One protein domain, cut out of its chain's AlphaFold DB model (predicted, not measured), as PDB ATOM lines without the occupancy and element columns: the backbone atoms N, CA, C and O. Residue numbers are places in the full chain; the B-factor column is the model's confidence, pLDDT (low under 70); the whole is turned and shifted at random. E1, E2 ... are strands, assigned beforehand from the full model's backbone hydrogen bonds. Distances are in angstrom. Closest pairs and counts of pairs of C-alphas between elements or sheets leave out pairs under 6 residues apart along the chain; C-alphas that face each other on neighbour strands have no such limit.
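Overview. This is residues 3 to 59 of the 126 residues of an uncharacterized protein of Blautia sp. YL58 (UniProt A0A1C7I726). Look for two small sheets of strands set end to end, E1 to E4 in one and E5 to E7 in the other, joined where E4 runs on into E5 across the single residue Met 29. Each sheet is a simple up-and-down run of strands, and the loop of residues 35 to 43 between E5 and E6 lies at the end of the rod away from the first sheet. The printed part has 57 residues with no named helix and seven named strands, E1 to E7 in turn along the chain, so ordered across the sheets as E1 - E2 - E3 - E4 and E5 - E6 - E7, both antiparallel. The class is all strand, with 37 of the 57 printed residues in strands. The whole is loose, with a radius of gyration of the C-alphas of 13.8 A, and its C-alphas span 44 by 20 by 18 A, a rod in outline.

Along the chain. Find C-alpha 3 at (-52.140, -36.367, -15.401); there E1 begins, residues 3 to 5, 6.9 A from first to last C-alpha. Go on to E2, residues 8 to 11, 10.2 A long, and then to E3, residues 14 to 20, 18.1 A long. E4 follows as residues 23 to 28, 16.8 A long, and ends at C-alpha 28, printed at (-45.068, -29.925, -4.499). Past Met 29 you reach E5, residues 30 to 34, 13.0 A long. After residues 35 to 43 comes E6, residues 44 to 50, 18.5 A long. E7, residues 53 to 57, is 10.6 A long and ends at C-alpha 57, printed at (-49.355, -43.906, 3.137).

Arrangement. Begin with the sheet of four, a meander, each strand the antiparallel neighbour of the one before; E1 and E4 are its edge strands. In the hairpin E1 and E2, at 177 degrees between directions, the C-alphas of Arg 4 and Glu 9 face each other at 4.3 A, and N 3 and O 10 are within hydrogen-bond range at 2.8 A. In the hairpin E2 and E3, at 165 degrees, look at N 11 and O 14, within range at 2.8 A. In the hairpin E3 and E4, at 150 degrees, N 15 and O 27 are 2.8 A apart and N 25 and O 17 are 2.9 A apart, both within range. From edge to edge of this sheet the strands' lines turn by 30 degrees. E4 runs on into E5 at 30 degrees, and the two meet only through their link. E5, E6 and E7 make a second meander, in which E6 is the inner strand. In the hairpin E5 and E6, at 154 degrees, find N 44 and O 34 within hydrogen-bond range at 2.8 A. In the hairpin E6 and E7, at 147 degrees, find N 48 and O 56 within range at 2.9 A. Between the sheets, the closest C-alphas of E4 and E6 are those of Thr 28 and Ala 50, 5.8 A apart. E3 and E6 are only just apart, with their closest C-alphas at 8.5 A; E1 and E7 are among the other pairs that are apart.

Size, cuts and confidence. The two C-alphas farthest apart are those of Lys 22 and Leu 40, at 44.0 A, while C-alphas 3 and 59 are 23.6 A apart. The printed part runs from residue 3 to residue 59 with no cut. No link is long; E5 to E6, with 9 residues between, is short, and the other links are tight. The mean pLDDT of the printed part is 90.6, and the one printed residue under 70 is Glu 38.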
ATOM      1  N   ILE A   3     -50.824 -35.787 -15.677       95.69
ATOM      2  CA  ILE A   3     -52.140 -36.367 -15.401       95.69
ATOM      3  C   ILE A   3     -53.125 -35.214 -15.213       95.69
ATOM      4  O   ILE A   3     -52.821 -34.257 -14.508       95.69
ATOM      5  N   ARG A   4     -54.310 -35.297 -15.827       95.81
ATOM      6  CA  ARG A   4     -55.379 -34.297 -15.684       95.81
ATOM      7  C   ARG A   4     -56.677 -34.962 -15.264       95.81
ATOM      8  O   ARG A   4     -57.011 -36.030 -15.765       95.81
ATOM      9  N   GLY A   5     -57.413 -34.301 -14.385       93.25
ATOM     10  CA  GLY A   5     -58.734 -34.726 -13.948       93.25
ATOM     11  C   GLY A   5     -59.627 -33.533 -13.627       93.25
ATOM     12  O   GLY A   5     -59.239 -32.377 -13.773       93.25
ATOM     13  N   GLU A   6     -60.834 -33.816 -13.151       92.50
ATOM     14  CA  GLU A   6     -61.821 -32.782 -12.809       92.50
ATOM     15  C   GLU A   6     -61.362 -31.845 -11.675       92.50
ATOM     16  O   GLU A   6     -61.839 -30.719 -11.570       92.50
ATOM     17  N   ARG A   7     -60.428 -32.300 -10.826       91.50
ATOM     18  CA  ARG A   7     -59.937 -31.555  -9.652       91.50
ATOM     19  C   ARG A   7     -58.654 -30.766  -9.910       91.50
ATOM     20  O   ARG A   7     -58.181 -30.080  -9.007       91.50
ATOM     21  N   GLY A   8     -58.087 -30.864 -11.109       95.12
ATOM     22  CA  GLY A   8     -56.819 -30.234 -11.452       95.12
ATOM     23  C   GLY A   8     -55.882 -31.169 -12.204       95.12
ATOM     24  O   GLY A   8     -56.305 -32.137 -12.840       95.12
ATOM     25  N   GLU A   9     -54.593 -30.868 -12.134       97.31
ATOM     26  CA  GLU A   9     -53.556 -31.609 -12.836       97.31
ATOM     27  C   GLU A   9     -52.343 -31.886 -11.954       97.31
ATOM     28  O   GLU A   9     -52.058 -31.170 -10.993       97.31
ATOM     29  N   ILE A  10     -51.634 -32.956 -12.298       97.00
ATOM     30  CA  ILE A  10     -50.362 -33.338 -11.704       97.00
ATOM     31  C   ILE A  10     -49.344 -33.411 -12.830       97.00
ATOM     32  O   ILE A  10     -49.481 -34.217 -13.751       97.00
ATOM     33  N   GLU A  11     -48.311 -32.585 -12.746       97.69
ATOM     34  CA  GLU A  11     -47.176 -32.597 -13.656       97.69
ATOM     35  C   GLU A  11     -45.912 -32.957 -12.877       97.69
ATOM     36  O   GLU A  11     -45.393 -32.167 -12.093       97.69
ATOM     37  N   ASN A  12     -45.404 -34.168 -13.098       95.31
ATOM     38  CA  ASN A  12     -44.315 -34.754 -12.321       95.31
ATOM     39  C   ASN A  12     -44.662 -34.752 -10.822       95.31
ATOM     40  O   ASN A  12     -45.531 -35.509 -10.402       95.31
ATOM     41  N   ASN A  13     -44.019 -33.880 -10.043       95.62
ATOM     42  CA  ASN A  13     -44.251 -33.734  -8.609       95.62
ATOM     43  C   ASN A  13     -45.070 -32.481  -8.270       95.62
ATOM     44  O   ASN A  13     -45.237 -32.168  -7.098       95.62
ATOM     45  N   THR A  14     -45.574 -31.752  -9.261       97.69
ATOM     46  CA  THR A  14     -46.321 -30.512  -9.053       97.69
ATOM     47  C   THR A  14     -47.814 -30.767  -9.204       97.69
ATOM     48  O   THR A  14     -48.267 -31.195 -10.262       97.69
ATOM     49  N   ILE A  15     -48.582 -30.485  -8.156       97.31
ATOM     50  CA  ILE A  15     -50.046 -30.510  -8.156       97.31
ATOM     51  C   ILE A  15     -50.543 -29.091  -8.409       97.31
ATOM     52  O   ILE A  15     -50.169 -28.178  -7.676       97.31
ATOM     53  N   ARG A  16     -51.436 -28.915  -9.383       97.50
ATOM     54  CA  ARG A  16     -52.170 -27.665  -9.616       97.50
ATOM     55  C   ARG A  16     -53.656 -27.928  -9.487       97.50
ATOM     56  O   ARG A  16     -54.213 -28.736 -10.228       97.50
ATOM     57  N   CYS A  17     -54.299 -27.254  -8.545       96.38
ATOM     58  CA  CYS A  17     -55.717 -27.443  -8.270       96.38
ATOM     59  C   CYS A  17     -56.370 -26.153  -7.768       96.38
ATOM     60  O   CYS A  17     -55.730 -25.113  -7.613       96.38
ATOM     61  N   LEU A  18     -57.675 -26.223  -7.542       96.12
ATOM     62  CA  LEU A  18     -58.461 -25.167  -6.927       96.12
ATOM     63  C   LEU A  18     -58.668 -25.505  -5.442       96.12
ATOM     64  O   LEU A  18     -59.266 -26.533  -5.128       96.12
ATOM     65  N   ARG A  19     -58.184 -24.657  -4.523       93.19
ATOM     66  CA  ARG A  19     -58.406 -24.834  -3.069       93.19
ATOM     67  C   ARG A  19     -59.874 -24.630  -2.690       93.19
ATOM     68  O   ARG A  19     -60.395 -25.268  -1.784       93.19
ATOM     69  N   ASP A  20     -60.518 -23.716  -3.395       93.12
ATOM     70  CA  ASP A  20     -61.947 -23.429  -3.381       93.12
ATOM     71  C   ASP A  20     -62.371 -23.108  -4.819       93.12
ATOM     72  O   ASP A  20     -61.525 -23.050  -5.706       93.12
ATOM     73  N   TYR A  21     -63.655 -22.854  -5.069       92.75
ATOM     74  CA  TYR A  21     -64.209 -22.688  -6.421       92.75
ATOM     75  C   TYR A  21     -63.522 -21.634  -7.318       92.75
ATOM     76  O   TYR A  21     -63.806 -21.601  -8.514       92.75
ATOM     77  N   LYS A  22     -62.664 -20.754  -6.778       96.00
ATOM     78  CA  LYS A  22     -61.987 -19.692  -7.538       96.00
ATOM     79  C   LYS A  22     -60.506 -19.488  -7.211       96.00
ATOM     80  O   LYS A  22     -59.878 -18.661  -7.867       96.00
ATOM     81  N   THR A  23     -59.948 -20.173  -6.215       97.06
ATOM     82  CA  THR A  23     -58.566 -19.930  -5.773       97.06
ATOM     83  C   THR A  23     -57.613 -21.007  -6.296       97.06
ATOM     84  O   THR A  23     -57.573 -22.098  -5.715       97.06
ATOM     85  N   PRO A  24     -56.830 -20.733  -7.360       96.69
ATOM     86  CA  PRO A  24     -55.809 -21.657  -7.832       96.69
ATOM     87  C   PRO A  24     -54.642 -21.726  -6.852       96.69
ATOM     88  O   PRO A  24     -54.200 -20.713  -6.310       96.69
ATOM     89  N   VAL A  25     -54.150 -22.938  -6.638       97.50
ATOM     90  CA  VAL A  25     -53.015 -23.242  -5.772       97.50
ATOM     91  C   VAL A  25     -52.101 -24.256  -6.445       97.50
ATOM     92  O   VAL A  25     -52.539 -25.077  -7.258       97.50
ATOM     93  N   GLU A  26     -50.826 -24.192  -6.082       98.00
ATOM     94  CA  GLU A  26     -49.803 -25.132  -6.513       98.00
ATOM     95  C   GLU A  26     -49.129 -25.743  -5.280       98.00
ATOM     96  O   GLU A  26     -48.800 -25.032  -4.328       98.00
ATOM     97  N   TYR A  27     -48.930 -27.059  -5.301       97.25
ATOM     98  CA  TYR A  27     -48.224 -27.796  -4.258       97.25
ATOM     99  C   TYR A  27     -47.162 -28.701  -4.871       97.25
ATOM    100  O   TYR A  27     -47.350 -29.250  -5.956       97.25
ATOM    101  N   THR A  28     -46.071 -28.919  -4.144       97.81
ATOM    102  CA  THR A  28     -45.068 -29.925  -4.499       97.81
ATOM    103  C   THR A  28     -45.298 -31.186  -3.677       97.81
ATOM    104  O   THR A  28     -45.375 -31.128  -2.450       97.81
ATOM    105  N   MET A  29     -45.395 -32.321  -4.360       95.62
ATOM    106  CA  MET A  29     -45.378 -33.644  -3.759       95.62
ATOM    107  C   MET A  29     -43.957 -34.013  -3.362       95.62
ATOM    108  O   MET A  29     -43.028 -33.918  -4.167       95.62
ATOM    109  N   THR A  30     -43.804 -34.496  -2.140       94.06
ATOM    110  CA  THR A  30     -42.549 -35.036  -1.633       94.06
ATOM    111  C   THR A  30     -42.738 -36.488  -1.234       94.06
ATOM    112  O   THR A  30     -43.766 -36.894  -0.688       94.06
ATOM    113  N   ARG A  31     -41.728 -37.298  -1.544       89.75
ATOM    114  CA  ARG A  31     -41.663 -38.694  -1.126       89.75
ATOM    115  C   ARG A  31     -41.090 -38.744   0.284       89.75
ATOM    116  O   ARG A  31     -40.022 -38.193   0.528       89.75
ATOM    117  N   SER A  32     -41.775 -39.431   1.187       89.25
ATOM    118  CA  SER A  32     -41.297 -39.656   2.551       89.25
ATOM    119  C   SER A  32     -40.809 -41.089   2.709       89.25
ATOM    120  O   SER A  32     -41.418 -42.030   2.188       89.25
ATOM    121  N   GLY A  33     -39.710 -41.260   3.437       85.62
ATOM    122  CA  GLY A  33     -39.135 -42.568   3.705       85.62
ATOM    123  C   GLY A  33     -37.720 -42.519   4.271       85.62
ATOM    124  O   GLY A  33     -37.139 -41.455   4.469       85.62
ATOM    125  N   SER A  34     -37.170 -43.704   4.518       81.44
ATOM    126  CA  SER A  34     -35.800 -43.917   4.999       81.44
ATOM    127  C   SER A  34     -34.925 -44.399   3.849       81.44
ATOM    128  O   SER A  34     -35.415 -45.108   2.975       81.44
ATOM    129  N   GLY A  35     -33.628 -44.080   3.866       76.94
ATOM    130  CA  GLY A  35     -32.694 -44.534   2.827       76.94
ATOM    131  C   GLY A  35     -33.003 -43.992   1.436       76.94
ATOM    132  O   GLY A  35     -32.698 -44.643   0.442       76.94
ATOM    133  N   ILE A  36     -33.685 -42.850   1.385       72.81
ATOM    134  CA  ILE A  36     -33.873 -42.045   0.182       72.81
ATOM    135  C   ILE A  36     -32.666 -41.098   0.101       72.81
ATOM    136  O   ILE A  36     -32.213 -40.595   1.133       72.81
ATOM    137  N   ASP A  37     -32.134 -40.893  -1.103       72.56
ATOM    138  CA  ASP A  37     -30.930 -40.098  -1.378       72.56
ATOM    139  C   ASP A  37     -29.706 -40.547  -0.551       72.56
ATOM    140  O   ASP A  37     -29.297 -41.705  -0.630       72.56
ATOM    141  N   GLU A  38     -29.111 -39.655   0.249       67.25
ATOM    142  CA  GLU A  38     -27.931 -39.924   1.094       67.25
ATOM    143  C   GLU A  38     -28.282 -40.530   2.470       67.25
ATOM    144  O   GLU A  38     -27.445 -40.610   3.373       67.25
ATOM    145  N   GLY A  39     -29.534 -40.944   2.674       71.19
ATOM    146  CA  GLY A  39     -29.989 -41.510   3.939       71.19
ATOM    147  C   GLY A  39     -29.248 -42.800   4.314       71.19
ATOM    148  O   GLY A  39     -29.266 -43.778   3.577       71.19
ATOM    149  N   LEU A  40     -28.672 -42.841   5.520       73.56
ATOM    150  CA  LEU A  40     -27.934 -44.006   6.047       73.56
ATOM    151  C   LEU A  40     -28.832 -45.194   6.442       73.56
ATOM    152  O   LEU A  40     -28.347 -46.285   6.742       73.56
ATOM    153  N   GLY A  41     -30.148 -44.977   6.490       72.31
ATOM    154  CA  GLY A  41     -31.125 -46.035   6.702       72.31
ATOM    155  C   GLY A  41     -31.315 -46.861   5.437       72.31
ATOM    156  O   GLY A  41     -31.049 -46.415   4.331       72.31
ATOM    157  N   ALA A  42     -31.809 -48.085   5.568       74.75
ATOM    158  CA  ALA A  42     -32.076 -48.879   4.377       74.75
ATOM    159  C   ALA A  42     -33.366 -48.388   3.667       74.75
ATOM    160  O   ALA A  42     -34.316 -48.024   4.377       74.75
ATOM    161  N   PRO A  43     -33.447 -48.441   2.319       76.31
ATOM    162  CA  PRO A  43     -34.539 -47.847   1.535       76.31
ATOM    163  C   PRO A  43     -35.932 -48.375   1.906       76.31
ATOM    164  O   PRO A  43     -36.178 -49.585   1.841       76.31
ATOM    165  N   VAL A  44     -36.833 -47.484   2.319       83.56
ATOM    166  CA  VAL A  44     -38.257 -47.749   2.595       83.56
ATOM    167  C   VAL A  44     -39.074 -46.552   2.146       83.56
ATOM    168  O   VAL A  44     -38.687 -45.414   2.388       83.56
ATOM    169  N   ILE A  45     -40.232 -46.825   1.558       87.00
ATOM    170  CA  ILE A  45     -41.222 -45.811   1.205       87.00
ATOM    171  C   ILE A  45     -42.260 -45.768   2.311       87.00
ATOM    172  O   ILE A  45     -42.898 -46.780   2.596       87.00
ATOM    173  N   GLU A  46     -42.433 -44.610   2.928       89.88
ATOM    174  CA  GLU A  46     -43.481 -44.400   3.928       89.88
ATOM    175  C   GLU A  46     -44.739 -43.815   3.294       89.88
ATOM    176  O   GLU A  46     -45.849 -44.184   3.674       89.88
ATOM    177  N   GLY A  47     -44.583 -42.954   2.288       92.06
ATOM    178  CA  GLY A  47     -45.719 -42.365   1.595       92.06
ATOM    179  C   GLY A  47     -45.374 -41.126   0.780       92.06
ATOM    180  O   GLY A  47     -44.209 -40.863   0.475       92.06
ATOM    181  N   ILE A  48     -46.415 -40.372   0.430       93.88
ATOM    182  CA  ILE A  48     -46.334 -39.122  -0.330       93.88
ATOM    183  C   ILE A  48     -47.034 -38.026   0.467       93.88
ATOM    184  O   ILE A  48     -48.153 -38.223   0.948       93.88
ATOM    185  N   GLN A  49     -46.386 -36.872   0.574       96.31
ATOM    186  CA  GLN A  49     -46.917 -35.688   1.237       96.31
ATOM    187  C   GLN A  49     -47.040 -34.520   0.264       96.31
ATOM    188  O   GLN A  49     -46.246 -34.390  -0.664       96.31
ATOM    189  N   ALA A  50     -48.019 -33.650   0.493       96.38
ATOM    190  CA  ALA A  50     -48.104 -32.322  -0.112       96.38
ATOM    191  C   ALA A  50     -49.024 -31.444   0.741       96.38
ATOM    192  O   ALA A  50     -49.849 -31.963   1.487       96.38
ATOM    193  N   ALA A  51     -48.904 -30.119   0.635       93.88
ATOM    194  CA  ALA A  51     -49.776 -29.173   1.347       93.88
ATOM    195  C   ALA A  51     -49.846 -29.375   2.883       93.88
ATOM    196  O   ALA A  51     -50.821 -28.986   3.515       93.88
ATOM    197  N   GLY A  52     -48.810 -29.969   3.490       93.88
ATOM    198  CA  GLY A  52     -48.792 -30.296   4.922       93.88
ATOM    199  C   GLY A  52     -49.585 -31.553   5.306       93.88
ATOM    200  O   GLY A  52     -49.746 -31.815   6.495       93.88
ATOM    201  N   GLU A  53     -50.051 -32.339   4.334       95.25
ATOM    202  CA  GLU A  53     -50.851 -33.548   4.538       95.25
ATOM    203  C   GLU A  53     -50.187 -34.796   3.938       95.25
ATOM    204  O   GLU A  53     -49.404 -34.720   2.987       95.25
ATOM    205  N   TRP A  54     -50.539 -35.968   4.475       95.81
ATOM    206  CA  TRP A  54     -50.227 -37.263   3.868       95.81
ATOM    207  C   TRP A  54     -51.262 -37.583   2.789       95.81
ATOM    208  O   TRP A  54     -52.396 -37.937   3.100       95.81
ATOM    209  N   LEU A  55     -50.860 -37.493   1.521       93.81
ATOM    210  CA  LEU A  55     -51.716 -37.849   0.384       93.81
ATOM    211  C   LEU A  55     -51.784 -39.362   0.162       93.81
ATOM    212  O   LEU A  55     -52.779 -39.884  -0.334       93.81
ATOM    213  N   TYR A  56     -50.710 -40.065   0.514       93.12
ATOM    214  CA  TYR A  56     -50.617 -41.514   0.431       93.12
ATOM    215  C   TYR A  56     -49.743 -42.040   1.563       93.12
ATOM    216  O   TYR A  56     -48.698 -41.465   1.860       93.12
ATOM    217  N   THR A  57     -50.142 -43.166   2.147       93.19
ATOM    218  CA  THR A  57     -49.355 -43.906   3.137       93.19
ATOM    219  C   THR A  57     -49.177 -45.337   2.662       93.19
ATOM    220  O   THR A  57     -50.168 -46.003   2.355       93.19
ATOM    221  N   ASN A  58     -47.938 -45.824   2.642       91.69
ATOM    222  CA  ASN A  58     -47.635 -47.195   2.263       91.69
ATOM    223  C   ASN A  58     -48.276 -48.180   3.268       91.69
ATOM    224  O   ASN A  58     -47.914 -48.161   4.451       91.69
ATOM    225  N   PRO A  59     -49.201 -49.059   2.832       90.81
ATOM    226  CA  PRO A  59     -49.846 -50.019   3.725       90.81
ATOM    227  C   PRO A  59     -48.902 -51.151   4.164       90.81
ATOM    228  O   PRO A  59     -49.177 -51.837   5.150       90.81
TER     229      PRO A  59